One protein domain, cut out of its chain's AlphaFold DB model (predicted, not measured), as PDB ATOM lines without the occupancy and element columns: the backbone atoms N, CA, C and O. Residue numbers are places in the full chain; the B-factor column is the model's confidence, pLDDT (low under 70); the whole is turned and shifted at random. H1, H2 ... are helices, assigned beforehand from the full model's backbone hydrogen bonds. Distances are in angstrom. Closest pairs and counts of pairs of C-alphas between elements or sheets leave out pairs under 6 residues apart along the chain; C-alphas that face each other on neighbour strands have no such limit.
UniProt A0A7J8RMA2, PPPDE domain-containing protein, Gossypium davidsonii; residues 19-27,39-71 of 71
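This is residues 19 to 27 and 39 to 71 of the 71 residues of the protein "PPPDE domain-containing protein" of Gossypium davidsonii (UniProt A0A7J8RMA2). Two short helices pack at a slant, H1 over the later part of H2, and a long tail without a named element, residues 55 to 71, leaves the end of H2, folds back past it in a wide U and returns toward the H1 end. The printed part has 42 residues, with two named helices in the order H1, H2 and no named strand; 21 of the residues are in the helices, and the class is all helix. The whole is compact, with a radius of gyration of the C-alphas of 10.3 A, and the C-alphas span 28 by 20 by 16 A.

The longest helix is H2, residues 43 to 54. It touches H1, residues 19 to 27, with its residues 50 to 54 alone. The closest C-alphas of the two helices are those of Leu 24 and Phe 50, 7.1 A apart. Their lines stand at a steep tilt of 42 degrees, and they run opposite ways. Their centres are 11.4 A apart. In H1 and H2 every O i to N i+4 pair is within hydrogen-bond range.

H2 runs from Cys 43, with its C-alpha at (-21.281, -7.462, -27.858), to Leu 54, with its C-alpha at (-5.560, -11.524, -25.930), 16.4 A from first to last C-alpha. H1 runs from Asn 19, with its C-alpha at (-2.447, -6.802, -18.473), to Leu 27, 12.3 A from first to last C-alpha. The stretch after H2 ends at Phe 71, with its C-alpha at (-9.301, -14.707, -13.709).

The two C-alphas farthest apart are those of Leu 39 and Phe 71, at 29.7 A. Residues 28 to 38 are not printed, and C-alphas 27 and 39 are 18.6 A apart across this cut. The link from H1 to H2 runs across the cut. Residues 55 to 71 have C-alphas 7 to 15 A from the mean of the C-alphas. The mean pLDDT of the printed part is 81.5, and residues 61 to 71 are under 70. Phe 71 is the chain's last residue.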
ATOM      1  N   ASN A  19      -2.488  -7.125 -17.047       96.00
ATOM      2  CA  ASN A  19      -2.447  -6.802 -18.473       96.00
ATOM      3  C   ASN A  19      -3.799  -7.082 -19.149       96.00
ATOM      4  O   ASN A  19      -4.278  -6.258 -19.919       96.00
ATOM      5  N   VAL A  20      -4.461  -8.194 -18.804       95.69
ATOM      6  CA  VAL A  20      -5.821  -8.502 -19.289       95.69
ATOM      7  C   VAL A  20      -6.804  -7.388 -18.914       95.69
ATOM      8  O   VAL A  20      -7.573  -6.927 -19.756       95.69
ATOM      9  N   ASN A  21      -6.754  -6.909 -17.668       96.06
ATOM     10  CA  ASN A  21      -7.610  -5.814 -17.213       96.06
ATOM     11  C   ASN A  21      -7.301  -4.486 -17.914       96.06
ATOM     12  O   ASN A  21      -8.227  -3.729 -18.198       96.06
ATOM     13  N   GLN A  22      -6.032  -4.198 -18.209       97.56
ATOM     14  CA  GLN A  22      -5.653  -3.006 -18.974       97.56
ATOM     15  C   GLN A  22      -6.225  -3.052 -20.392       97.56
ATOM     16  O   GLN A  22      -6.910  -2.113 -20.790       97.56
ATOM     17  N   ILE A  23      -6.054  -4.177 -21.094       96.75
ATOM     18  CA  ILE A  23      -6.623  -4.392 -22.434       96.75
ATOM     19  C   ILE A  23      -8.144  -4.196 -22.403       96.75
ATOM     20  O   ILE A  23      -8.704  -3.503 -23.252       96.75
ATOM     21  N   LEU A  24      -8.821  -4.762 -21.398       95.62
ATOM     22  CA  LEU A  24     -10.268  -4.620 -21.250       95.62
ATOM     23  C   LEU A  24     -10.687  -3.156 -21.046       95.62
ATOM     24  O   LEU A  24     -11.665  -2.702 -21.644       95.62
ATOM     25  N   GLN A  25      -9.968  -2.410 -20.204       96.44
ATOM     26  CA  GLN A  25     -10.257  -1.000 -19.937       96.44
ATOM     27  C   GLN A  25     -10.035  -0.123 -21.170       96.44
ATOM     28  O   GLN A  25     -10.844   0.769 -21.429       96.44
ATOM     29  N   GLU A  26      -8.963  -0.365 -21.920       97.25
ATOM     30  CA  GLU A  26      -8.667   0.341 -23.170       97.25
ATOM     31  C   GLU A  26      -9.773   0.102 -24.195       97.25
ATOM     32  O   GLU A  26     -10.404   1.057 -24.654       97.25
ATOM     33  N   LEU A  27     -10.110  -1.165 -24.447       95.94
ATOM     34  CA  LEU A  27     -11.167  -1.526 -25.385       95.94
ATOM     35  C   LEU A  27     -12.533  -0.956 -24.970       95.94
ATOM     36  O   LEU A  27     -13.290  -0.465 -25.805       95.94
ATOM     37  N   LEU A  39     -25.917  -4.480 -35.617       87.69
ATOM     38  CA  LEU A  39     -25.417  -5.260 -36.751       87.69
ATOM     39  C   LEU A  39     -23.894  -5.223 -36.887       87.69
ATOM     40  O   LEU A  39     -23.317  -6.198 -37.351       87.69
ATOM     41  N   SER A  40     -23.254  -4.128 -36.484       87.00
ATOM     42  CA  SER A  40     -21.853  -3.832 -36.809       87.00
ATOM     43  C   SER A  40     -20.981  -3.470 -35.608       87.00
ATOM     44  O   SER A  40     -19.758  -3.447 -35.731       87.00
ATOM     45  N   LYS A  41     -21.573  -3.199 -34.434       90.31
ATOM     46  CA  LYS A  41     -20.829  -2.833 -33.219       90.31
ATOM     47  C   LYS A  41     -21.578  -3.255 -31.955       90.31
ATOM     48  O   LYS A  41     -21.979  -2.435 -31.130       90.31
ATOM     49  N   ASN A  42     -21.793  -4.561 -31.839       89.50
ATOM     50  CA  ASN A  42     -22.495  -5.196 -30.721       89.50
ATOM     51  C   ASN A  42     -21.539  -6.010 -29.830       89.50
ATOM     52  O   ASN A  42     -20.346  -6.113 -30.105       89.50
ATOM     53  N   CYS A  43     -22.069  -6.649 -28.788       88.25
ATOM     54  CA  CYS A  43     -21.281  -7.462 -27.858       88.25
ATOM     55  C   CYS A  43     -20.421  -8.554 -28.524       88.25
ATOM     56  O   CYS A  43     -19.315  -8.801 -28.055       88.25
ATOM     57  N   ASN A  44     -20.866  -9.175 -29.620       88.62
ATOM     58  CA  ASN A  44     -20.089 -10.221 -30.295       88.62
ATOM     59  C   ASN A  44     -18.814  -9.658 -30.911       88.62
ATOM     60  O   ASN A  44     -17.745 -10.239 -30.760       88.62
ATOM     61  N   HIS A  45     -18.925  -8.498 -31.550       90.38
ATOM     62  CA  HIS A  45     -17.772  -7.821 -32.123       90.38
ATOM     63  C   HIS A  45     -16.791  -7.403 -31.008       90.38
ATOM     64  O   HIS A  45     -15.583  -7.459 -31.209       90.38
ATOM     65  N   PHE A  46     -17.299  -7.003 -29.829       92.62
ATOM     66  CA  PHE A  46     -16.458  -6.570 -28.698       92.62
ATOM     67  C   PHE A  46     -15.613  -7.736 -28.228       92.62
ATOM     68  O   PHE A  46     -14.411  -7.624 -28.015       92.62
ATOM     69  N   CYS A  47     -16.279  -8.873 -28.068       90.62
ATOM     70  CA  CYS A  47     -15.655 -10.102 -27.655       90.62
ATOM     71  C   CYS A  47     -14.647 -10.611 -28.695       90.62
ATOM     72  O   CYS A  47     -13.598 -11.093 -28.286       90.62
ATOM     73  N   ASP A  48     -14.917 -10.471 -30.000       90.06
ATOM     74  CA  ASP A  48     -13.960 -10.866 -31.045       90.06
ATOM     75  C   ASP A  48     -12.676 -10.027 -30.992       90.06
ATOM     76  O   ASP A  48     -11.581 -10.581 -30.924       90.06
ATOM     77  N   GLU A  49     -12.813  -8.701 -30.913       93.44
ATOM     78  CA  GLU A  49     -11.685  -7.771 -30.769       93.44
ATOM     79  C   GLU A  49     -10.907  -8.030 -29.468       93.44
ATOM     80  O   GLU A  49      -9.676  -8.048 -29.449       93.44
ATOM     81  N   PHE A  50     -11.610  -8.291 -28.363       93.56
ATOM     82  CA  PHE A  50     -10.972  -8.625 -27.094       93.56
ATOM     83  C   PHE A  50     -10.173  -9.935 -27.177       93.56
ATOM     84  O   PHE A  50      -9.037  -9.995 -26.708       93.56
ATOM     85  N   CYS A  51     -10.732 -10.974 -27.802       92.00
ATOM     86  CA  CYS A  51     -10.041 -12.242 -28.042       92.00
ATOM     87  C   CYS A  51      -8.805 -12.070 -28.926       92.00
ATOM     88  O   CYS A  51      -7.754 -12.639 -28.618       92.00
ATOM     89  N   GLU A  52      -8.908 -11.249 -29.970       92.69
ATOM     90  CA  GLU A  52      -7.792 -10.918 -30.851       92.69
ATOM     91  C   GLU A  52      -6.656 -10.230 -30.080       92.69
ATOM     92  O   GLU A  52      -5.509 -10.673 -30.159       92.69
ATOM     93  N   ARG A  53      -6.968  -9.243 -29.226       94.50
ATOM     94  CA  ARG A  53      -5.966  -8.582 -28.368       94.50
ATOM     95  C   ARG A  53      -5.336  -9.517 -27.340       94.50
ATOM     96  O   ARG A  53      -4.166  -9.353 -27.007       94.50
ATOM     97  N   LEU A  54      -6.083 -10.503 -26.841       93.88
ATOM     98  CA  LEU A  54      -5.560 -11.524 -25.930       93.88
ATOM     99  C   LEU A  54      -4.728 -12.608 -26.629       93.88
ATOM    100  O   LEU A  54      -4.080 -13.401 -25.934       93.88
ATOM    101  N   GLY A  55      -4.733 -12.653 -27.964       91.25
ATOM    102  CA  GLY A  55      -4.060 -13.681 -28.757       91.25
ATOM    103  C   GLY A  55      -4.710 -15.063 -28.641       91.25
ATOM    104  O   GLY A  55      -4.024 -16.071 -28.797       91.25
ATOM    105  N   VAL A  56      -6.007 -15.121 -28.325       89.62
ATOM    106  CA  VAL A  56      -6.774 -16.376 -28.234       89.62
ATOM    107  C   VAL A  56      -7.650 -16.569 -29.469       89.62
ATOM    108  O   VAL A  56      -7.748 -15.692 -30.327       89.62
ATOM    109  N   GLN A  57      -8.279 -17.740 -29.593       82.75
ATOM    110  CA  GLN A  57      -9.140 -18.017 -30.737       82.75
ATOM    111  C   GLN A  57     -10.324 -17.039 -30.782       82.75
ATOM    112  O   GLN A  57     -10.915 -16.709 -29.753       82.75
ATOM    113  N   LYS A  58     -10.665 -16.601 -31.998       77.44
ATOM    114  CA  LYS A  58     -11.855 -15.794 -32.291       77.44
ATOM    115  C   LYS A  58     -13.140 -16.525 -31.923       77.44
ATOM    116  O   LYS A  58     -13.178 -17.758 -31.870       77.44
ATOM    117  N   LEU A  59     -14.209 -15.761 -31.723       76.50
ATOM    118  CA  LEU A  59     -15.513 -16.329 -31.406       76.50
ATOM    119  C   LEU A  59     -16.065 -17.158 -32.578       76.50
ATOM    120  O   LEU A  59     -16.197 -16.644 -33.690       76.50
ATOM    121  N   PRO A  60     -16.461 -18.424 -32.352       75.38
ATOM    122  CA  PRO A  60     -17.236 -19.175 -33.328       75.38
ATOM    123  C   PRO A  60     -18.542 -18.449 -33.676       75.38
ATOM    124  O   PRO A  60     -19.268 -18.008 -32.788       75.38
ATOM    125  N   ALA A  61     -18.899 -18.406 -34.963       69.25
ATOM    126  CA  ALA A  61     -20.052 -17.649 -35.473       69.25
ATOM    127  C   ALA A  61     -21.424 -18.036 -34.871       69.25
ATOM    128  O   ALA A  61     -22.398 -17.305 -35.035       69.25
ATOM    129  N   HIS A  62     -21.523 -19.184 -34.192       66.81
ATOM    130  CA  HIS A  62     -22.747 -19.653 -33.535       66.81
ATOM    131  C   HIS A  62     -22.864 -19.224 -32.059       66.81
ATOM    132  O   HIS A  62     -23.904 -19.462 -31.443       66.81
ATOM    133  N   ILE A  63     -21.826 -18.603 -31.484       65.88
ATOM    134  CA  ILE A  63     -21.783 -18.173 -30.082       65.88
ATOM    135  C   ILE A  63     -22.131 -16.684 -29.991       65.88
ATOM    136  O   ILE A  63     -21.574 -15.857 -30.704       65.88
ATOM    137  N   GLY A  64     -23.083 -16.351 -29.114       58.62
ATOM    138  CA  GLY A  64     -23.714 -15.026 -29.051       58.62
ATOM    139  C   GLY A  64     -23.360 -14.142 -27.852       58.62
ATOM    140  O   GLY A  64     -24.059 -13.154 -27.648       58.62
ATOM    141  N   MET A  65     -22.372 -14.507 -27.028       57.12
ATOM    142  CA  MET A  65     -21.762 -13.650 -25.994       57.12
ATOM    143  C   MET A  65     -20.639 -14.428 -25.293       57.12
ATOM    144  O   MET A  65     -20.843 -15.601 -24.978       57.12
ATOM    145  N   LEU A  66     -19.501 -13.798 -24.977       56.31
ATOM    146  CA  LEU A  66     -18.545 -14.380 -24.026       56.31
ATOM    147  C   LEU A  66     -18.892 -14.017 -22.589       56.31
ATOM    148  O   LEU A  66     -19.152 -12.859 -22.271       56.31
ATOM    149  N   VAL A  67     -18.781 -15.008 -21.707       52.12
ATOM    150  CA  VAL A  67     -18.571 -14.795 -20.276       52.12
ATOM    151  C   VAL A  67     -17.165 -15.298 -19.973       52.12
ATOM    152  O   VAL A  67     -16.907 -16.498 -20.043       52.12
ATOM    153  N   LEU A  68     -16.242 -14.385 -19.662       52.16
ATOM    154  CA  LEU A  68     -14.900 -14.747 -19.204       52.16
ATOM    155  C   LEU A  68     -15.037 -15.373 -17.815       52.16
ATOM    156  O   LEU A  68     -15.141 -14.671 -16.811       52.16
ATOM    157  N   THR A  69     -15.105 -16.698 -17.755       42.78
ATOM    158  CA  THR A  69     -15.032 -17.421 -16.487       42.78
ATOM    159  C   THR A  69     -13.585 -17.828 -16.235       42.78
ATOM    160  O   THR A  69     -13.010 -18.613 -16.986       42.78
ATOM    161  N   ASN A  70     -13.053 -17.294 -15.130       39.84
ATOM    162  CA  ASN A  70     -11.730 -17.482 -14.519       39.84
ATOM    163  C   ASN A  70     -10.668 -16.427 -14.862       39.84
ATOM    164  O   ASN A  70      -9.971 -16.510 -15.870       39.84
ATOM    165  N   PHE A  71     -10.523 -15.477 -13.929       47.53
ATOM    166  CA  PHE A  71      -9.301 -14.707 -13.709       47.53
ATOM    167  C   PHE A  71      -8.324 -15.491 -12.844       47.53
ATOM    168  O   PHE A  71      -8.669 -15.878 -11.705       47.53
TER     169      PHE A  71